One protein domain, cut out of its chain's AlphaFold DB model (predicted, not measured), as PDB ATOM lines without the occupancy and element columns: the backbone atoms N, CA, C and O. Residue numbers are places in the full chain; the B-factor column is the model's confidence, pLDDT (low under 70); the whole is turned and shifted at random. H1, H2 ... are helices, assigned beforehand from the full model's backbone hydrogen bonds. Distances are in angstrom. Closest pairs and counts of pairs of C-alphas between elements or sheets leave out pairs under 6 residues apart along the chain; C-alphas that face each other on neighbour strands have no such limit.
ATOM      1  N   SER A  50     -25.380   0.407   4.628       53.44
ATOM      2  CA  SER A  50     -26.458   0.346   3.639       53.44
ATOM      3  C   SER A  50     -27.788  -0.162   4.211       53.44
ATOM      4  O   SER A  50     -28.822   0.120   3.615       53.44
ATOM      5  N   ASP A  51     -27.788  -0.870   5.349       55.66
ATOM      6  CA  ASP A  51     -29.017  -1.212   6.085       55.66
ATOM      7  C   ASP A  51     -29.614   0.004   6.807       55.66
ATOM      8  O   ASP A  51     -30.813   0.044   7.086       55.66
ATOM      9  N   LEU A  52     -28.789   1.023   7.054       54.66
ATOM     10  CA  LEU A  52     -29.217   2.361   7.432       54.66
ATOM     11  C   LEU A  52     -29.523   3.166   6.159       54.66
ATOM     12  O   LEU A  52     -28.685   3.909   5.660       54.66
ATOM     13  N   VAL A  53     -30.725   2.957   5.613       54.66
ATOM     14  CA  VAL A  53     -31.472   3.881   4.733       54.66
ATOM     15  C   VAL A  53     -30.591   4.811   3.876       54.66
ATOM     16  O   VAL A  53     -30.352   5.948   4.261       54.66
ATOM     17  N   ASN A  54     -30.120   4.366   2.702       48.56
ATOM     18  CA  ASN A  54     -29.506   5.219   1.659       48.56
ATOM     19  C   ASN A  54     -28.539   6.329   2.159       48.56
ATOM     20  O   ASN A  54     -28.499   7.430   1.598       48.56
ATOM     21  N   TRP A  55     -27.752   6.077   3.209       58.84
ATOM     22  CA  TRP A  55     -26.787   7.054   3.712       58.84
ATOM     23  C   TRP A  55     -25.412   6.837   3.099       58.84
ATOM     24  O   TRP A  55     -24.745   5.827   3.324       58.84
ATOM     25  N   GLU A  56     -24.957   7.828   2.335       47.69
ATOM     26  CA  GLU A  56     -23.565   7.888   1.914       47.69
ATOM     27  C   GLU A  56     -22.656   8.100   3.143       47.69
ATOM     28  O   GLU A  56     -22.944   8.955   3.993       47.69
ATOM     29  N   PRO A  57     -21.537   7.364   3.262       49.38
ATOM     30  CA  PRO A  57     -20.590   7.566   4.349       49.38
ATOM     31  C   PRO A  57     -20.020   8.994   4.312       49.38
ATOM     32  O   PRO A  57     -19.327   9.364   3.368       49.38
ATOM     33  N   GLY A  58     -20.262   9.790   5.360       50.53
ATOM     34  CA  GLY A  58     -19.537  11.048   5.595       50.53
ATOM     35  C   GLY A  58     -20.382  12.301   5.806       50.53
ATOM     36  O   GLY A  58     -19.864  13.266   6.358       50.53
ATOM     37  N   THR A  59     -21.672  12.299   5.463       52.59
ATOM     38  CA  THR A  59     -22.590  13.399   5.816       52.59
ATOM     39  C   THR A  59     -23.986  12.844   6.062       52.59
ATOM     40  O   THR A  59     -24.785  12.699   5.141       52.59
ATOM     41  N   ALA A  60     -24.289  12.497   7.315       54.03
ATOM     42  CA  ALA A  60     -25.652  12.129   7.671       54.03
ATOM     43  C   ALA A  60     -26.546  13.360   7.468       54.03
ATOM     44  O   ALA A  60     -26.501  14.313   8.250       54.03
ATOM     45  N   LYS A  61     -27.336  13.345   6.392       65.12
ATOM     46  CA  LYS A  61     -28.545  14.161   6.296       65.12
ATOM     47  C   LYS A  61     -29.426  13.723   7.474       65.12
ATOM     48  O   LYS A  61     -29.437  12.539   7.808       65.12
ATOM     49  N   SER A  62     -30.035  14.670   8.181       81.88
ATOM     50  CA  SER A  62     -30.833  14.414   9.389       81.88
ATOM     51  C   SER A  62     -31.802  13.236   9.205       81.88
ATOM     52  O   SER A  62     -32.241  12.962   8.084       81.88
ATOM     53  N   PHE A  63     -32.169  12.545  10.288       87.00
ATOM     54  CA  PHE A  63     -33.238  11.545  10.211       87.00
ATOM     55  C   PHE A  63     -34.531  12.197   9.706       87.00
ATOM     56  O   PHE A  63     -34.782  13.375   9.963       87.00
ATOM     57  N   SER A  64     -35.365  11.439   8.992       88.50
ATOM     58  CA  SER A  64     -36.760  11.843   8.828       88.50
ATOM     59  C   SER A  64     -37.459  11.771  10.190       88.50
ATOM     60  O   SER A  64     -37.016  11.050  11.084       88.50
ATOM     61  N   CYS A  65     -38.571  12.487  10.353       87.44
ATOM     62  CA  CYS A  65     -39.295  12.491  11.626       87.44
ATOM     63  C   CYS A  65     -39.751  11.082  12.055       87.44
ATOM     64  O   CYS A  65     -39.635  10.718  13.224       87.44
ATOM     65  N   SER A  66     -40.185  10.241  11.106       87.44
ATOM     66  CA  SER A  66     -40.571   8.853  11.392       87.44
ATOM     67  C   SER A  66     -39.387   8.019  11.889       87.44
ATOM     68  O   SER A  66     -39.512   7.322  12.894       87.44
ATOM     69  N   VAL A  67     -38.234   8.124  11.223       90.50
ATOM     70  CA  VAL A  67     -36.996   7.428  11.603       90.50
ATOM     71  C   VAL A  67     -36.514   7.901  12.974       90.50
ATOM     72  O   VAL A  67     -36.182   7.077  13.821       90.50
ATOM     73  N   ALA A  68     -36.527   9.212  13.226       91.38
ATOM     74  CA  ALA A  68     -36.151   9.790  14.512       91.38
ATOM     75  C   ALA A  68     -37.026   9.287  15.661       91.38
ATOM     76  O   ALA A  68     -36.503   8.901  16.706       91.38
ATOM     77  N   TRP A  69     -38.341   9.211  15.445       90.69
ATOM     78  CA  TRP A  69     -39.275   8.652  16.417       90.69
ATOM     79  C   TRP A  69     -39.000   7.171  16.705       90.69
ATOM     80  O   TRP A  69     -38.948   6.765  17.868       90.69
ATOM     81  N   GLY A  70     -38.777   6.370  15.657       91.19
ATOM     82  CA  GLY A  70     -38.465   4.946  15.791       91.19
ATOM     83  C   GLY A  70     -37.176   4.717  16.577       91.19
ATOM     84  O   GLY A  70     -37.162   3.950  17.539       91.19
ATOM     85  N   VAL A  71     -36.106   5.433  16.216       93.38
ATOM     86  CA  VAL A  71     -34.812   5.340  16.904       93.38
ATOM     87  C   VAL A  71     -34.925   5.781  18.360       93.38
ATOM     88  O   VAL A  71     -34.441   5.066  19.231       93.38
ATOM     89  N   ARG A  72     -35.603   6.898  18.649       93.88
ATOM     90  CA  ARG A  72     -35.838   7.356  20.025       93.88
ATOM     91  C   ARG A  72     -36.566   6.306  20.863       93.88
ATOM     92  O   ARG A  72     -36.102   5.961  21.946       93.88
ATOM     93  N   THR A  73     -37.674   5.776  20.347       92.06
ATOM     94  CA  THR A  73     -38.487   4.768  21.047       92.06
ATOM     95  C   THR A  73     -37.677   3.498  21.312       92.06
ATOM     96  O   THR A  73     -37.737   2.919  22.398       92.06
ATOM     97  N   ALA A  74     -36.861   3.077  20.340       93.88
ATOM     98  CA  ALA A  74     -35.951   1.954  20.513       93.88
ATOM     99  C   ALA A  74     -34.876   2.236  21.571       93.88
ATOM    100  O   ALA A  74     -34.569   1.341  22.357       93.88
ATOM    101  N   SER A  75     -34.337   3.456  21.636       95.06
ATOM    102  CA  SER A  75     -33.372   3.849  22.665       95.06
ATOM    103  C   SER A  75     -33.966   3.800  24.070       95.06
ATOM    104  O   SER A  75     -33.377   3.169  24.944       95.06
ATOM    105  N   GLU A  76     -35.151   4.381  24.268       94.25
ATOM    106  CA  GLU A  76     -35.873   4.353  25.551       94.25
ATOM    107  C   GLU A  76     -36.180   2.903  25.984       94.25
ATOM    108  O   GLU A  76     -35.979   2.526  27.142       94.25
ATOM    109  N   SER A  77     -36.592   2.048  25.038       93.75
ATOM    110  CA  SER A  77     -36.819   0.620  25.290       93.75
ATOM    111  C   SER A  77     -35.535  -0.128  25.662       93.75
ATOM    112  O   SER A  77     -35.536  -0.911  26.611       93.75
ATOM    113  N   VAL A  78     -34.428   0.110  24.950       94.25
ATOM    114  CA  VAL A  78     -33.125  -0.496  25.261       94.25
ATOM    115  C   VAL A  78     -32.637  -0.073  26.647       94.25
ATOM    116  O   VAL A  78     -32.148  -0.908  27.404       94.25
ATOM    117  N   GLU A  79     -32.779   1.203  26.991       94.88
ATOM    118  CA  GLU A  79     -32.397   1.742  28.295       94.88
ATOM    119  C   GLU A  79     -33.210   1.101  29.430       94.88
ATOM    120  O   GLU A  79     -32.642   0.666  30.435       94.88
ATOM    121  N   SER A  80     -34.527   0.960  29.244       93.25
ATOM    122  CA  SER A  80     -35.404   0.240  30.173       93.25
ATOM    123  C   SER A  80     -34.983  -1.224  30.351       93.25
ATOM    124  O   SER A  80     -34.894  -1.707  31.482       93.25
ATOM    125  N   ASP A  81     -34.676  -1.928  29.258       92.19
ATOM    126  CA  ASP A  81     -34.233  -3.326  29.303       92.19
ATOM    127  C   ASP A  81     -32.907  -3.476  30.058       92.19
ATOM    128  O   ASP A  81     -32.770  -4.380  30.883       92.19
ATOM    129  N   LEU A  82     -31.939  -2.586  29.818       92.62
ATOM    130  CA  LEU A  82     -30.656  -2.578  30.523       92.62
ATOM    131  C   LEU A  82     -30.836  -2.323  32.028       92.62
ATOM    132  O   LEU A  82     -30.241  -3.037  32.837       92.62
ATOM    133  N   ARG A  83     -31.708  -1.380  32.416       93.06
ATOM    134  CA  ARG A  83     -32.042  -1.113  33.829       93.06
ATOM    135  C   ARG A  83     -32.716  -2.291  34.522       93.06
ATOM    136  O   ARG A  83     -32.462  -2.532  35.698       93.06
ATOM    137  N   ALA A  84     -33.531  -3.055  33.800       91.19
ATOM    138  CA  ALA A  84     -34.180  -4.258  34.318       91.19
ATOM    139  C   ALA A  84     -33.221  -5.460  34.489       91.19
ATOM    140  O   ALA A  84     -33.670  -6.565  34.790       91.19
ATOM    141  N   GLY A  85     -31.909  -5.274  34.294       85.94
ATOM    142  CA  GLY A  85     -30.906  -6.340  34.356       85.94
ATOM    143  C   GLY A  85     -30.609  -6.990  33.003       85.94
ATOM    144  O   GLY A  85     -29.812  -7.921  32.937       85.94
ATOM    145  N   GLY A  86     -31.180  -6.474  31.910       67.06
ATOM    146  CA  GLY A  86     -30.800  -6.808  30.539       67.06
ATOM    147  C   GLY A  86     -31.159  -8.225  30.111       67.06
ATOM    148  O   GLY A  86     -30.285  -8.949  29.645       67.06
ATOM    149  N   GLY A  87     -32.443  -8.596  30.202       72.06
ATOM    150  CA  GLY A  87     -32.956  -9.939  29.888       72.06
ATOM    151  C   GLY A  87     -32.302 -10.609  28.669       72.06
ATOM    152  O   GLY A  87     -31.514 -11.537  28.823       72.06
ATOM    153  N   SER A  88     -32.582 -10.133  27.451       69.25
ATOM    154  CA  SER A  88     -31.962 -10.672  26.224       69.25
ATOM    155  C   SER A  88     -30.552 -10.128  25.938       69.25
ATOM    156  O   SER A  88     -29.980 -10.456  24.902       69.25
ATOM    157  N   LEU A  89     -30.021  -9.244  26.789       71.12
ATOM    158  CA  LEU A  89     -28.807  -8.456  26.544       71.12
ATOM    159  C   LEU A  89     -27.556  -9.023  27.235       71.12
ATOM    160  O   LEU A  89     -26.450  -8.665  26.834       71.12
ATOM    161  N   GLY A  90     -27.697  -9.936  28.202       68.56
ATOM    162  CA  GLY A  90     -26.566 -10.640  28.812       68.56
ATOM    163  C   GLY A  90     -26.723 -10.883  30.312       68.56
ATOM    164  O   GLY A  90     -27.825 -10.926  30.842       68.56
ATOM    165  N   THR A  91     -25.599 -11.096  31.001       74.94
ATOM    166  CA  THR A  91     -25.563 -11.229  32.463       74.94
ATOM    167  C   THR A  91     -25.640  -9.852  33.131       74.94
ATOM    168  O   THR A  91     -25.204  -8.851  32.562       74.94
ATOM    169  N   ASN A  92     -26.135  -9.802  34.374       75.69
ATOM    170  CA  ASN A  92     -26.368  -8.554  35.119       75.69
ATOM    171  C   ASN A  92     -25.160  -7.591  35.150       75.69
ATOM    172  O   ASN A  92     -25.349  -6.378  35.137       75.69
ATOM    173  N   GLY A  93     -23.924  -8.111  35.177       79.31
ATOM    174  CA  GLY A  93     -22.709  -7.285  35.195       79.31
ATOM    175  C   GLY A  93     -22.477  -6.524  33.887       79.31
ATOM    176  O   GLY A  93     -22.243  -5.318  33.905       79.31
ATOM    177  N   THR A  94     -22.615  -7.204  32.747       86.25
ATOM    178  CA  THR A  94     -22.445  -6.600  31.419       86.25
ATOM    179  C   THR A  94     -23.531  -5.557  31.132       86.25
ATOM    180  O   THR A  94     -23.233  -4.499  30.580       86.25
ATOM    181  N   SER A  95     -24.776  -5.819  31.544       88.88
ATOM    182  CA  SER A  95     -25.894  -4.879  31.373       88.88
ATOM    183  C   SER A  95     -25.648  -3.554  32.104       88.88
ATOM    184  O   SER A  95     -25.904  -2.492  31.541       88.88
ATOM    185  N   SER A  96     -25.090  -3.606  33.319       93.38
ATOM    186  CA  SER A  96     -24.761  -2.405  34.098       93.38
ATOM    187  C   SER A  96     -23.657  -1.571  33.446       93.38
ATOM    188  O   SER A  96     -23.788  -0.354  33.357       93.38
ATOM    189  N   ASP A  97     -22.579  -2.203  32.974       94.62
ATOM    190  CA  ASP A  97     -21.470  -1.484  32.334       94.62
ATOM    191  C   ASP A  97     -21.893  -0.852  31.000       94.62
ATOM    192  O   ASP A  97     -21.502   0.275  30.691       94.62
ATOM    193  N   LEU A  98     -22.721  -1.555  30.219       94.75
ATOM    194  CA  LEU A  98     -23.277  -1.017  28.979       94.75
ATOM    195  C   LEU A  98     -24.234   0.143  29.238       94.75
ATOM    196  O   LEU A  98     -24.147   1.132  28.516       94.75
ATOM    197  N   LEU A  99     -25.101   0.053  30.252       95.38
ATOM    198  CA  LEU A  99     -25.978   1.161  30.635       95.38
ATOM    199  C   LEU A  99     -25.148   2.410  30.936       95.38
ATOM    200  O   LEU A  99     -25.294   3.407  30.236       95.38
ATOM    201  N   ILE A 100     -24.194   2.306  31.869       95.44
ATOM    202  CA  ILE A 100     -23.325   3.421  32.271       95.44
ATOM    203  C   ILE A 100     -22.609   4.042  31.060       95.44
ATOM    204  O   ILE A 100     -22.533   5.265  30.934       95.44
ATOM    205  N   LEU A 101     -22.090   3.215  30.144       96.19
ATOM    206  CA  LEU A 101     -21.429   3.698  28.930       96.19
ATOM    207  C   LEU A 101     -22.401   4.455  28.010       96.19
ATOM    208  O   LEU A 101     -22.074   5.526  27.489       96.19
ATOM    209  N   LEU A 102     -23.582   3.886  27.780       95.75
ATOM    210  CA  LEU A 102     -24.550   4.367  26.800       95.75
ATOM    211  C   LEU A 102     -25.359   5.582  27.284       95.75
ATOM    212  O   LEU A 102     -25.830   6.326  26.421       95.75
ATOM    213  N   THR A 103     -25.473   5.806  28.600       95.19
ATOM    214  CA  THR A 103     -26.197   6.935  29.236       95.19
ATOM    215  C   THR A 103     -25.304   7.909  30.021       95.19
ATOM    216  O   THR A 103     -25.781   8.779  30.744       95.19
ATOM    217  N   ARG A 104     -23.973   7.763  29.925       94.31
ATOM    218  CA  ARG A 104     -22.979   8.627  30.604       94.31
ATOM    219  C   ARG A 104     -23.214   8.802  32.110       94.31
ATOM    220  O   ARG A 104     -22.930   9.866  32.663       94.31
ATOM    221  N   GLU A 105     -23.684   7.755  32.775       93.50
ATOM    222  CA  GLU A 105     -23.873   7.761  34.224       93.50
ATOM    223  C   GLU A 105     -22.525   7.788  34.977       93.50
ATOM    224  O   GLU A 105     -21.435   7.622  34.407       93.50
ATOM    225  N   GLU A 106     -22.585   8.030  36.288       94.38
ATOM    226  CA  GLU A 106     -21.399   8.024  37.142       94.38
ATOM    227  C   GLU A 106     -20.652   6.683  37.052       94.38
ATOM    228  O   GLU A 106     -21.242   5.604  37.046       94.38
ATOM    229  N   GLY A 107     -19.319   6.742  36.980       93.69
ATOM    230  CA  GLY A 107     -18.478   5.548  36.832       93.69
ATOM    231  C   GLY A 107     -18.158   5.143  35.388       93.69
ATOM    232  O   GLY A 107     -17.586   4.069  35.179       93.69
ATOM    233  N   ILE A 108     -18.441   6.006  34.401       95.44
ATOM    234  CA  ILE A 108     -18.161   5.756  32.975       95.44
ATOM    235  C   ILE A 108     -16.722   5.322  32.674       95.44
ATOM    236  O   ILE A 108     -16.521   4.441  31.843       95.44
ATOM    237  N   GLU A 109     -15.714   5.866  33.362       95.75
ATOM    238  CA  GLU A 109     -14.312   5.479  33.135       95.75
ATOM    239  C   GLU A 109     -14.057   4.011  33.506       95.75
ATOM    240  O   GLU A 109     -13.425   3.278  32.745       95.75
ATOM    241  N   GLY A 110     -14.629   3.543  34.618       96.25
ATOM    242  CA  GLY A 110     -14.519   2.143  35.024       96.25
ATOM    243  C   GLY A 110     -15.242   1.204  34.057       96.25
ATOM    244  O   GLY A 110     -14.694   0.166  33.685       96.25
ATOM    245  N   ALA A 111     -16.445   1.580  33.611       95.31
ATOM    246  CA  ALA A 111     -17.193   0.817  32.613       95.31
ATOM    247  C   ALA A 111     -16.445   0.764  31.267       95.31
ATOM    248  O   ALA A 111     -16.287  -0.306  30.679       95.31
ATOM    249  N   ARG A 112     -15.893   1.897  30.811       96.75
ATOM    250  CA  ARG A 112     -15.066   1.997  29.600       96.75
ATOM    251  C   ARG A 112     -13.875   1.046  29.668       96.75
ATOM    252  O   ARG A 112     -13.629   0.315  28.710       96.75
ATOM    253  N   GLU A 113     -13.128   1.049  30.770       96.38
ATOM    254  CA  GLU A 113     -11.962   0.179  30.936       96.38
ATOM    255  C   GLU A 113     -12.337  -1.304  30.907       96.38
ATOM    256  O   GLU A 113     -11.689  -2.072  30.189       96.38
ATOM    257  N   ARG A 114     -13.404  -1.698  31.617       96.12
ATOM    258  CA  ARG A 114     -13.895  -3.084  31.640       96.12
ATOM    259  C   ARG A 114     -14.377  -3.549  30.268       96.12
ATOM    260  O   ARG A 114     -13.960  -4.613  29.817       96.12
ATOM    261  N   ILE A 115     -15.154  -2.730  29.558       95.56
ATOM    262  CA  ILE A 115     -15.640  -3.065  28.212       95.56
ATOM    263  C   ILE A 115     -14.476  -3.136  27.219       95.56
ATOM    264  O   ILE A 115     -14.388  -4.085  26.445       95.56
ATOM    265  N   VAL A 116     -13.531  -2.188  27.239       96.50
ATOM    266  CA  VAL A 116     -12.344  -2.262  26.366       96.50
ATOM    267  C   VAL A 116     -11.516  -3.509  26.673       96.50
ATOM    268  O   VAL A 116     -11.010  -4.131  25.738       96.50
ATOM    269  N   ALA A 117     -11.360  -3.875  27.946       95.06
ATOM    270  CA  ALA A 117     -10.657  -5.091  28.339       95.06
ATOM    271  C   ALA A 117     -11.362  -6.344  27.801       95.06
ATOM    272  O   ALA A 117     -10.701  -7.171  27.181       95.06
ATOM    273  N   ALA A 118     -12.689  -6.434  27.942       93.94
ATOM    274  CA  ALA A 118     -13.488  -7.534  27.404       93.94
ATOM    275  C   ALA A 118     -13.428  -7.618  25.870       93.94
ATOM    276  O   ALA A 118     -13.345  -8.709  25.311       93.94
ATOM    277  N   LEU A 119     -13.408  -6.468  25.183       95.31
ATOM    278  CA  LEU A 119     -13.335  -6.392  23.721       95.31
ATOM    279  C   LEU A 119     -11.927  -6.626  23.142       95.31
ATOM    280  O   LEU A 119     -11.757  -6.736  21.925       95.31
ATOM    281  N   THR A 120     -10.893  -6.654  23.984       94.50
ATOM    282  CA  THR A 120      -9.512  -6.851  23.541       94.50
ATOM    283  C   THR A 120      -9.161  -8.332  23.631       94.50
ATOM    284  O   THR A 120      -8.883  -8.845  24.711       94.50
ATOM    285  N   ALA A 121      -9.130  -9.012  22.482       80.56
ATOM    286  CA  ALA A 121      -8.734 -10.416  22.404       80.56
ATOM    287  C   ALA A 121      -7.308 -10.648  22.963       80.56
ATOM    288  O   ALA A 121      -6.462  -9.740  22.897       80.56
ATOM    289  N   PRO A 122      -6.995 -11.866  23.451       76.06
ATOM    290  CA  PRO A 122      -5.626 -12.258  23.784       76.06
ATOM    291  C   PRO A 122      -4.701 -12.003  22.582       76.06
ATOM    292  O   PRO A 122      -4.937 -12.514  21.493       76.06
ATOM    293  N   GLY A 123      -3.683 -11.153  22.751       78.69
ATOM    294  CA  GLY A 123      -2.789 -10.717  21.663       78.69
ATOM    295  C   GLY A 123      -2.978  -9.265  21.198       78.69
ATOM    296  O   GLY A 123      -2.108  -8.726  20.520       78.69
ATOM    297  N   GLY A 124      -4.050  -8.581  21.613       82.62
ATOM    298  CA  GLY A 124      -4.141  -7.114  21.602       82.62
ATOM    299  C   GLY A 124      -4.313  -6.417  20.244       82.62
ATOM    300  O   GLY A 124      -4.388  -5.186  20.217       82.62
ATOM    301  N   SER A 125      -4.415  -7.151  19.133       81.19
ATOM    302  CA  SER A 125      -4.537  -6.586  17.778       81.19
ATOM    303  C   SER A 125      -5.781  -5.702  17.594       81.19
ATOM    304  O   SER A 125      -5.702  -4.663  16.937       81.19
ATOM    305  N   SER A 126      -6.900  -6.029  18.247       91.81
ATOM    306  CA  SER A 126      -8.157  -5.268  18.169       91.81
ATOM    307  C   SER A 126      -8.243  -4.083  19.143       91.81
ATOM    308  O   SER A 126      -9.197  -3.306  19.084       91.81
ATOM    309  N   ARG A 127      -7.249  -3.865  20.022       95.19
ATOM    310  CA  ARG A 127      -7.353  -2.899  21.140       95.19
ATOM    311  C   ARG A 127      -7.641  -1.467  20.690       95.19
ATOM    312  O   ARG A 127      -8.375  -0.731  21.352       95.19
ATOM    313  N   ARG A 128      -7.047  -1.039  19.572       95.50
ATOM    314  CA  ARG A 128      -7.286   0.300  19.005       95.50
ATOM    315  C   ARG A 128      -8.720   0.434  18.491       95.50
ATOM    316  O   ARG A 128      -9.353   1.453  18.763       95.50
ATOM    317  N   ALA A 129      -9.217  -0.581  17.785       95.00
ATOM    318  CA  ALA A 129     -10.580  -0.606  17.268       95.00
ATOM    319  C   ALA A 129     -11.604  -0.670  18.413       95.00
ATOM    320  O   ALA A 129     -12.535   0.127  18.426       95.00
ATOM    321  N   ALA A 130     -11.351  -1.487  19.443       96.44
ATOM    322  CA  ALA A 130     -12.178  -1.578  20.648       96.44
ATOM    323  C   ALA A 130     -12.336  -0.215  21.340       96.44
ATOM    324  O   ALA A 130     -13.448   0.230  21.605       96.44
ATOM    325  N   ARG A 131     -11.228   0.507  21.567       96.88
ATOM    326  CA  ARG A 131     -11.267   1.864  22.144       96.88
ATOM    327  C   ARG A 131     -12.053   2.848  21.282       96.88
ATOM    328  O   ARG A 131     -12.738   3.716  21.816       96.88
ATOM    329  N   SER A 132     -11.928   2.742  19.958       96.50
ATOM    330  CA  SER A 132     -12.661   3.599  19.026       96.50
ATOM    331  C   SER A 132     -14.163   3.314  19.056       96.50
ATOM    332  O   SER A 132     -14.948   4.260  19.057       96.50
ATOM    333  N   LEU A 133     -14.552   2.036  19.109       96.81
ATOM    334  CA  LEU A 133     -15.938   1.600  19.257       96.81
ATOM    335  C   LEU A 133     -16.534   2.099  20.571       96.81
ATOM    336  O   LEU A 133     -17.529   2.817  20.549       96.81
ATOM    337  N   VAL A 134     -15.885   1.817  21.702       97.19
ATOM    338  CA  VAL A 134     -16.379   2.234  23.023       97.19
ATOM    339  C   VAL A 134     -16.582   3.747  23.084       97.19
ATOM    340  O   VAL A 134     -17.658   4.191  23.465       97.19
ATOM    341  N   ARG A 135     -15.631   4.545  22.576       96.94
ATOM    342  CA  ARG A 135     -15.780   6.008  22.513       96.94
ATOM    343  C   ARG A 135     -16.992   6.461  21.694       96.94
ATOM    344  O   ARG A 135     -17.626   7.450  22.042       96.94
ATOM    345  N   SER A 136     -17.305   5.778  20.591       96.19
ATOM    346  CA  SER A 136     -18.466   6.136  19.759       96.19
ATOM    347  C   SER A 136     -19.813   5.803  20.413       96.19
ATOM    348  O   SER A 136     -20.805   6.472  20.129       96.19
ATOM    349  N   LEU A 137     -19.835   4.825  21.324       97.00
ATOM    350  CA  LEU A 137     -21.026   4.414  22.073       97.00
ATOM    351  C   LEU A 137     -21.352   5.354  23.249       97.00
ATOM    352  O   LEU A 137     -22.473   5.341  23.744       97.00
ATOM    353  N   GLU A 138     -20.412   6.194  23.687       97.06
ATOM    354  CA  GLU A 138     -20.568   7.023  24.890       97.06
ATOM    355  C   GLU A 138     -21.716   8.040  24.807       97.06
ATOM    356  O   GLU A 138     -21.629   9.068  24.115       97.06
ATOM    357  N   GLY A 139     -22.765   7.813  25.598       95.62
ATOM    358  CA  GLY A 139     -23.988   8.625  25.590       95.62
ATOM    359  C   GLY A 139     -24.848   8.435  24.347       95.62
ATOM    360  O   GLY A 139     -25.586   9.346  23.981       95.62
ATOM    361  N   LEU A 140     -24.693   7.319  23.626       96.81
ATOM    362  CA  LEU A 140     -25.491   7.044  22.434       96.81
ATOM    363  C   LEU A 140     -26.991   7.019  22.764       96.81
ATOM    364  O   LEU A 140     -27.768   7.617  22.017       96.81
ATOM    365  N   LEU A 141     -27.394   6.372  23.865       95.81
ATOM    366  CA  LEU A 141     -28.803   6.290  24.261       95.81
ATOM    367  C   LEU A 141     -29.328   7.640  24.746       95.81
ATOM    368  O   LEU A 141     -30.391   8.034  24.287       95.81
ATOM    369  N   ASP A 142     -28.554   8.414  25.515       94.31
ATOM    370  CA  ASP A 142     -28.974   9.771  25.906       94.31
ATOM    371  C   ASP A 142     -29.269  10.641  24.687       94.31
ATOM    372  O   ASP A 142     -30.315  11.280  24.596       94.31
ATOM    373  N   ARG A 143     -28.343  10.675  23.718       94.56
ATOM    374  CA  ARG A 143     -28.485  11.561  22.556       94.56
ATOM    375  C   ARG A 143     -29.612  11.142  21.631       94.56
ATOM    376  O   ARG A 143     -30.206  11.997  20.984       94.56
ATOM    377  N   THR A 144     -29.868   9.844  21.517       93.00
ATOM    378  CA  THR A 144     -30.953   9.336  20.673       93.00
ATOM    379  C   THR A 144     -32.307   9.368  21.384       93.00
ATOM    380  O   THR A 144     -33.302   9.669  20.736       93.00
ATOM    381  N   GLY A 145     -32.347   9.167  22.703       92.44
ATOM    382  CA  GLY A 145     -33.541   9.307  23.541       92.44
ATOM    383  C   GLY A 145     -34.005  10.760  23.693       92.44
ATOM    384  O   GLY A 145     -35.200  11.039  23.692       92.44
ATOM    385  N   GLN A 146     -33.070  11.716  23.736       92.06
ATOM    386  CA  GLN A 146     -33.369  13.157  23.780       92.06
ATOM    387  C   GLN A 146     -33.643  13.773  22.401       92.06
ATOM    388  O   GLN A 146     -33.870  14.980  22.302       92.06
ATOM    389  N   MET A 147     -33.601  12.980  21.328       92.19
ATOM    390  CA  MET A 147     -33.867  13.470  19.981       92.19
ATOM    391  C   MET A 147     -35.314  13.959  19.888       92.19
ATOM    392  O   MET A 147     -36.245  13.215  20.205       92.19
ATOM    393  N   ASP A 148     -35.520  15.196  19.443       89.75
ATOM    394  CA  ASP A 148     -36.853  15.662  19.072       89.75
ATOM    395  C   ASP A 148     -37.186  15.086  17.690       89.75
ATOM    396  O   ASP A 148     -36.509  15.429  16.725       89.75
ATOM    397  N   PRO A 149     -38.191  14.208  17.537       87.19
ATOM    398  CA  PRO A 149     -38.525  13.690  16.219       87.19
ATOM    399  C   PRO A 149     -38.936  14.792  15.235       87.19
ATOM    400  O   PRO A 149     -38.698  14.640  14.039       87.19
ATOM    401  N   ALA A 150     -39.520  15.897  15.718       82.75
ATOM    402  CA  ALA A 150     -39.946  17.015  14.878       82.75
ATOM    403  C   ALA A 150     -38.766  17.852  14.356       82.75
ATOM    404  O   ALA A 150     -38.848  18.399  13.256       82.75
ATOM    405  N   ASP A 151     -37.669  17.909  15.112       87.06
ATOM    406  CA  ASP A 151     -36.394  18.503  14.707       87.06
ATOM    407  C   ASP A 151     -35.227  17.619  15.182       87.06
ATOM    408  O   ASP A 151     -34.576  17.896  16.194       87.06
ATOM    409  N   PRO A 152     -34.940  16.518  14.466       84.25
ATOM    410  CA  PRO A 152     -33.967  15.533  14.932       84.25
ATOM    411  C   PRO A 152     -32.530  16.056  14.917       84.25
ATOM    412  O   PRO A 152     -31.616  15.405  15.441       84.25
ATOM    413  N   GLY A 153     -32.308  17.219  14.291       88.75
ATOM    414  CA  GLY A 153     -30.990  17.769  14.045       88.75
ATOM    415  C   GLY A 153     -30.066  16.759  13.358       88.75
ATOM    416  O   GLY A 153     -30.484  15.861  12.624       88.75
ATOM    417  N   ILE A 154     -28.763  16.909  13.599       89.38
ATOM    418  CA  ILE A 154     -27.729  16.037  13.018       89.38
ATOM    419  C   ILE A 154     -26.973  15.209  14.061       89.38
ATOM    420  O   ILE A 154     -26.278  14.262  13.698       89.38
ATOM    421  N   ALA A 155     -27.077  15.544  15.349       88.25
ATOM    422  CA  ALA A 155     -26.216  14.981  16.389       88.25
ATOM    423  C   ALA A 155     -26.489  13.492  16.657       88.25
ATOM    424  O   ALA A 155     -25.559  12.685  16.592       88.25
ATOM    425  N   GLY A 156     -27.747  13.121  16.917       90.25
ATOM    426  CA  GLY A 156     -28.161  11.727  17.110       90.25
ATOM    427  C   GLY A 156     -27.915  10.847  15.876       90.25
ATOM    428  O   GLY A 156     -27.270   9.799  16.008       90.25
ATOM    429  N   PRO A 157     -28.312  11.292  14.666       90.00
ATOM    430  CA  PRO A 157     -27.982  10.615  13.414       90.00
ATOM    431  C   PRO A 157     -26.492  10.360  13.214       90.00
ATOM    432  O   PRO A 157     -26.064   9.238  12.932       90.00
ATOM    433  N   THR A 158     -25.683  11.398  13.409       89.75
ATOM    434  CA  THR A 158     -24.233  11.313  13.242       89.75
ATOM    435  C   THR A 158     -23.621  10.337  14.239       89.75
ATOM    436  O   THR A 158     -22.781   9.528  13.851       89.75
ATOM    437  N   GLN A 159     -24.041  10.368  15.508       93.19
ATOM    438  CA  GLN A 159     -23.491   9.467  16.517       93.19
ATOM    439  C   GLN A 159     -23.890   8.006  16.275       93.19
ATOM    440  O   GLN A 159     -23.031   7.132  16.371       93.19
ATOM    441  N   THR A 160     -25.145   7.740  15.903       93.06
ATOM    442  CA  THR A 160     -25.614   6.382  15.570       93.06
ATOM    443  C   THR A 160     -24.799   5.798  14.414       93.06
ATOM    444  O   THR A 160     -24.279   4.686  14.512       93.06
ATOM    445  N   ASN A 161     -24.577   6.590  13.362       90.25
ATOM    446  CA  ASN A 161     -23.744   6.201  12.223       90.25
ATOM    447  C   ASN A 161     -22.286   5.949  12.594       90.25
ATOM    448  O   ASN A 161     -21.687   4.969  12.148       90.25
ATOM    449  N   GLN A 162     -21.707   6.819  13.422       92.06
ATOM    450  CA  GLN A 162     -20.353   6.620  13.922       92.06
ATOM    451  C   GLN A 162     -20.256   5.321  14.726       92.06
ATOM    452  O   GLN A 162     -19.319   4.562  14.500       92.06
ATOM    453  N   ALA A 163     -21.222   5.028  15.598       94.50
ATOM    454  CA  ALA A 163     -21.232   3.805  16.393       94.50
ATOM    455  C   ALA A 163     -21.296   2.538  15.524       94.50
ATOM    456  O   ALA A 163     -20.484   1.631  15.709       94.50
ATOM    457  N   VAL A 164     -22.179   2.502  14.520       93.31
ATOM    458  CA  VAL A 164     -22.279   1.370  13.579       93.31
ATOM    459  C   VAL A 164     -21.007   1.223  12.740       93.31
ATOM    460  O   VAL A 164     -20.465   0.125  12.624       93.31
ATOM    461  N   SER A 165     -20.457   2.323  12.219       90.19
ATOM    462  CA  SER A 165     -19.195   2.287  11.472       90.19
ATOM    463  C   SER A 165     -18.035   1.771  12.328       90.19
ATOM    464  O   SER A 165     -17.265   0.938  11.858       90.19
ATOM    465  N   ARG A 166     -17.911   2.214  13.588       94.69
ATOM    466  CA  ARG A 166     -16.857   1.727  14.492       94.69
ATOM    467  C   ARG A 166     -17.062   0.283  14.922       94.69
ATOM    468  O   ARG A 166     -16.077  -0.395  15.204       94.69
ATOM    469  N   TYR A 167     -18.305  -0.184  14.972       94.62
ATOM    470  CA  TYR A 167     -18.602  -1.589  15.211       94.62
ATOM    471  C   TYR A 167     -18.087  -2.448  14.052       94.62
ATOM    472  O   TYR A 167     -17.369  -3.414  14.289       94.62
ATOM    473  N   ASN A 168     -18.345  -2.040  12.807       91.12
ATOM    474  CA  ASN A 168     -17.832  -2.740  11.627       91.12
ATOM    475  C   ASN A 168     -16.297  -2.712  11.560       91.12
ATOM    476  O   ASN A 168     -15.688  -3.761  11.363       91.12
ATOM    477  N   ASP A 169     -15.666  -1.560  11.833       90.69
ATOM    478  CA  ASP A 169     -14.200  -1.452  11.947       90.69
ATOM    479  C   ASP A 169     -13.638  -2.445  12.990       90.69
ATOM    480  O   ASP A 169     -12.559  -3.013  12.813       90.69
ATOM    481  N   PHE A 170     -14.351  -2.639  14.106       94.62
ATOM    482  CA  PHE A 170     -13.962  -3.574  15.160       94.62
ATOM    483  C   PHE A 170     -14.126  -5.036  14.742       94.62
ATOM    484  O   PHE A 170     -13.222  -5.833  15.000       94.62
ATOM    485  N   VAL A 171     -15.237  -5.391  14.091       92.69
ATOM    486  CA  VAL A 171     -15.462  -6.740  13.551       92.69
ATOM    487  C   VAL A 171     -14.383  -7.085  12.523       92.69
ATOM    488  O   VAL A 171     -13.777  -8.148  12.622       92.69
ATOM    489  N   ASP A 172     -14.059  -6.159  11.617       90.44
ATOM    490  CA  ASP A 172     -13.007  -6.335  10.607       90.44
ATOM    491  C   ASP A 172     -11.603  -6.492  11.216       90.44
ATOM    492  O   ASP A 172     -10.762  -7.211  10.675       90.44
ATOM    493  N   ALA A 173     -11.331  -5.832  12.344       92.12
ATOM    494  CA  ALA A 173     -10.059  -5.935  13.059       92.12
ATOM    495  C   ALA A 173      -9.965  -7.160  13.993       92.12
ATOM    496  O   ALA A 173      -8.907  -7.396  14.585       92.12
ATOM    497  N   SER A 174     -11.058  -7.903  14.174       92.12
ATOM    498  CA  SER A 174     -11.142  -9.036  15.098       92.12
ATOM    499  C   SER A 174     -10.844 -10.362  14.396       92.12
ATOM    500  O   SER A 174     -11.110 -10.535  13.210       92.12
ATOM    501  N   SER A 175     -10.290 -11.331  15.130       92.00
ATOM    502  CA  SER A 175     -10.075 -12.677  14.589       92.00
ATOM    503  C   SER A 175     -11.390 -13.460  14.515       92.00
ATOM    504  O   SER A 175     -12.288 -13.275  15.335       92.00
ATOM    505  N   MET A 176     -11.481 -14.394  13.565       90.56
ATOM    506  CA  MET A 176     -12.651 -15.274  13.431       90.56
ATOM    507  C   MET A 176     -12.904 -16.110  14.690       90.56
ATOM    508  O   MET A 176     -14.047 -16.249  15.107       90.56
ATOM    509  N   GLU A 177     -11.848 -16.611  15.335       91.56
ATOM    510  CA  GLU A 177     -11.945 -17.373  16.590       91.56
ATOM    511  C   GLU A 177     -12.584 -16.548  17.720       91.56
ATOM    512  O   GLU A 177     -13.439 -17.041  18.460       91.56
ATOM    513  N   TYR A 178     -12.216 -15.268  17.823       91.88
ATOM    514  CA  TYR A 178     -12.811 -14.346  18.785       91.88
ATOM    515  C   TYR A 178     -14.280 -14.046  18.446       91.88
ATOM    516  O   TYR A 178     -15.129 -14.024  19.333       91.88
ATOM    517  N   LEU A 179     -14.605 -13.869  17.161       92.25
ATOM    518  CA  LEU A 179     -15.981 -13.636  16.708       92.25
ATOM    519  C   LEU A 179     -16.890 -14.866  16.844       92.25
ATOM    520  O   LEU A 179     -18.104 -14.696  16.921       92.25
ATOM    521  N   GLN A 180     -16.340 -16.080  16.899       92.12
ATOM    522  CA  GLN A 180     -17.090 -17.299  17.229       92.12
ATOM    523  C   GLN A 180     -17.407 -17.383  18.726       92.12
ATOM    524  O   GLN A 180     -18.476 -17.851  19.109       92.12
ATOM    525  N   ASN A 181     -16.505 -16.879  19.569       92.81
ATOM    526  CA  ASN A 181     -16.612 -16.915  21.027       92.81
ATOM    527  C   ASN A 181     -16.813 -15.504  21.601       92.81
ATOM    528  O   ASN A 181     -16.056 -15.047  22.458       92.81
ATOM    529  N   GLN A 182     -17.829 -14.799  21.097       92.69
ATOM    530  CA  GLN A 182     -18.051 -13.386  21.417       92.69
ATOM    531  C   GLN A 182     -18.267 -13.174  22.924       92.69
ATOM    532  O   GLN A 182     -19.146 -13.824  23.511       92.69
ATOM    533  N   PRO A 183     -17.559 -12.218  23.555       93.81
ATOM    534  CA  PRO A 183     -17.843 -11.857  24.936       93.81
ATOM    535  C   PRO A 183     -19.256 -11.270  25.061       93.81
ATOM    536  O   PRO A 183     -19.869 -10.832  24.079       93.81
ATOM    537  N   ALA A 184     -19.806 -11.289  26.277       92.69
ATOM    538  CA  ALA A 184     -21.156 -10.787  26.538       92.69
ATOM    539  C   ALA A 184     -21.300  -9.313  26.123       92.69
ATOM    540  O   ALA A 184     -22.318  -8.933  25.552       92.69
ATOM    541  N   GLU A 185     -20.250  -8.514  26.309       94.12
ATOM    542  CA  GLU A 185     -20.185  -7.094  25.967       94.12
ATOM    543  C   GLU A 185     -20.385  -6.874  24.466       94.12
ATOM    544  O   GLU A 185     -21.177  -6.023  24.064       94.12
ATOM    545  N   LEU A 186     -19.716  -7.669  23.621       94.44
ATOM    546  CA  LEU A 186     -19.855  -7.554  22.169       94.44
ATOM    547  C   LEU A 186     -21.271  -7.924  21.713       94.44
ATOM    548  O   LEU A 186     -21.846  -7.232  20.872       94.44
ATOM    549  N   ARG A 187     -21.854  -8.975  22.303       93.12
ATOM    550  CA  ARG A 187     -23.240  -9.384  22.027       93.12
ATOM    551  C   ARG A 187     -24.242  -8.314  22.458       93.12
ATOM    552  O   ARG A 187     -25.172  -8.018  21.704       93.12
ATOM    553  N   GLY A 188     -24.027  -7.696  23.618       93.00
ATOM    554  CA  GLY A 188     -24.830  -6.577  24.105       93.00
ATOM    555  C   GLY A 188     -24.758  -5.375  23.163       93.00
ATOM    556  O   GLY A 188     -25.796  -4.913  22.692       93.00
ATOM    557  N   ILE A 189     -23.550  -4.939  22.783       95.06
ATOM    558  CA  ILE A 189     -23.341  -3.841  21.818       95.06
ATOM    559  C   ILE A 189     -24.048  -4.134  20.494       95.06
ATOM    560  O   ILE A 189     -24.788  -3.290  19.987       95.06
ATOM    561  N   ARG A 190     -23.858  -5.339  19.943       93.88
ATOM    562  CA  ARG A 190     -24.503  -5.756  18.695       93.88
ATOM    563  C   ARG A 190     -26.025  -5.702  18.800       93.88
ATOM    564  O   ARG A 190     -26.680  -5.253  17.865       93.88
ATOM    565  N   THR A 191     -26.586  -6.137  19.925       92.00
ATOM    566  CA  THR A 191     -28.039  -6.135  20.145       92.00
ATOM    567  C   THR A 191     -28.590  -4.715  20.245       92.00
ATOM    568  O   THR A 191     -29.601  -4.415  19.615       92.00
ATOM    569  N   VAL A 192     -27.906  -3.824  20.973       94.44
ATOM    570  CA  VAL A 192     -28.269  -2.402  21.066       94.44
ATOM    571  C   VAL A 192     -28.259  -1.760  19.680       94.44
ATOM    572  O   VAL A 192     -29.281  -1.238  19.239       94.44
ATOM    573  N   LEU A 193     -27.138  -1.851  18.957       94.94
ATOM    574  CA  LEU A 193     -27.017  -1.258  17.623       94.94
ATOM    575  C   LEU A 193     -28.018  -1.867  16.636       94.94
ATOM    576  O   LEU A 193     -28.645  -1.135  15.876       94.94
ATOM    577  N   GLY A 194     -28.226  -3.184  16.687       93.06
ATOM    578  CA  GLY A 194     -29.199  -3.874  15.846       93.06
ATOM    579  C   GLY A 194     -30.631  -3.392  16.072       93.06
ATOM    580  O   GLY A 194     -31.352  -3.182  15.099       93.06
ATOM    581  N   ARG A 195     -31.038  -3.146  17.324       93.94
ATOM    582  CA  ARG A 195     -32.364  -2.587  17.637       93.94
ATOM    583  C   ARG A 195     -32.527  -1.163  17.107       93.94
ATOM    584  O   ARG A 195     -33.552  -0.877  16.497       93.94
ATOM    585  N   LEU A 196     -31.517  -0.306  17.267       94.56
ATOM    586  CA  LEU A 196     -31.555   1.064  16.737       94.56
ATOM    587  C   LEU A 196     -31.637   1.081  15.202       94.56
ATOM    588  O   LEU A 196     -32.453   1.806  14.638       94.56
ATOM    589  N   VAL A 197     -30.835   0.254  14.524       92.25
ATOM    590  CA  VAL A 197     -30.839   0.132  13.054       92.25
ATOM    591  C   VAL A 197     -32.166  -0.435  12.548       92.25
ATOM    592  O   VAL A 197     -32.732   0.093  11.594       92.25
ATOM    593  N   THR A 198     -32.688  -1.478  13.200       90.69
ATOM    594  CA  THR A 198     -33.982  -2.079  12.835       90.69
ATOM    595  C   THR A 198     -35.107  -1.064  12.991       90.69
ATOM    596  O   THR A 198     -35.899  -0.897  12.073       90.69
ATOM    597  N   ALA A 199     -35.123  -0.306  14.089       91.62
ATOM    598  CA  ALA A 199     -36.110   0.748  14.295       91.62
ATOM    599  C   ALA A 199     -35.996   1.869  13.252       91.62
ATOM    600  O   ALA A 199     -37.015   2.339  12.748       91.62
ATOM    601  N   ALA A 200     -34.775   2.265  12.876       90.88
ATOM    602  CA  ALA A 200     -34.569   3.231  11.802       90.88
ATOM    603  C   ALA A 200     -35.140   2.724  10.469       90.88
ATOM    604  O   ALA A 200     -35.873   3.443   9.797       90.88
ATOM    605  N   ARG A 201     -34.850   1.470  10.109       89.62
ATOM    606  CA  ARG A 201     -35.322   0.840   8.870       89.62
ATOM    607  C   ARG A 201     -36.835   0.644   8.852       89.62
ATOM    608  O   ARG A 201     -37.472   0.958   7.854       89.62
ATOM    609  N   ASP A 202     -37.410   0.150   9.942       87.12
ATOM    610  CA  ASP A 202     -38.845  -0.116  10.042       87.12
ATOM    611  C   ASP A 202     -39.668   1.163   9.903       87.12
ATOM    612  O   ASP A 202     -40.794   1.112   9.409       87.12
ATOM    613  N   HIS A 203     -39.112   2.299  10.321       86.44
ATOM    614  CA  HIS A 203     -39.750   3.607  10.242       86.44
ATOM    615  C   HIS A 203     -39.377   4.425   8.999       86.44
ATOM    616  O   HIS A 203     -39.954   5.499   8.785       86.44
ATOM    617  N   ASP A 204     -38.470   3.932   8.161       86.19
ATOM    618  CA  ASP A 204     -38.162   4.567   6.887       86.19
ATOM    619  C   ASP A 204     -39.333   4.445   5.909       86.19
ATOM    620  O   ASP A 204     -40.037   3.436   5.856       86.19
TER     621      ASP A 204
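This is residues 50 to 204 of the 365 residues of an uncharacterized protein of uncultured Gemmatimonadetes bacterium (UniProt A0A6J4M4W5). Two side-by-side helix pairs, H8 with H1 and H6 with H4, make one compact body; H2 and H3 bridge H8 to H4, and short H5 sits between H1 and H6. Short H7 lies on the turn from H6 to H8, touching no helix, and residues 50 to 64 form a stretch with no named element. The printed part has 155 residues with eight named helices, H1 to H8 in order, and no named strand: all helix. It is compact, with a radius of gyration of the C-alphas of 14.9 A and spans of 45 by 33 by 24 A.

The longest helix, H8, covers residues 184 to 203 and measures 28.6 A, ending at C-alpha 203 (-39.750, 3.607, 10.242). H1, residues 65 to 83, measures 27.0 A from C-alpha 65 (-39.295, 12.491, 11.626). H6, residues 155 to 172, measures 25.7 A. The others are H2, residues 92 to 103; H3, 108 to 119; H4, 127 to 137; H5, 140 to 145; and H7, 176 to 180.

H8 touches H1 at a shallow tilt of 28 degrees, opposite ways; their closest C-alphas, Val 67 and Ala 200, are 4.9 A apart. H8 touches H2 with residues 184 to 189 alone, closest C-alphas Thr 94 and Glu 185, 5.9 A. H3 and H8 touch about perpendicular, at 79 degrees, closest C-alphas Ile 115 and Glu 185, 6.5 A. H6 is close to H8 but not clearly touching. H4 and H6 touch at a shallow tilt of 23 degrees, closest C-alphas Leu 133 and Arg 166, 4.9 A. H5 touches H1, closest C-alphas Arg 72 and Gly 145, 4.6 A. H7 and H8 are apart. In all eight helices every O i to N i+4 pair is within hydrogen-bond range.

The C-alphas farthest apart, Gly 123 and Ala 150, are 46.9 A apart. The printed part has no cut, and no link is long. Residues 50 to 61, 86, 88 and 90 have pLDDT under 70.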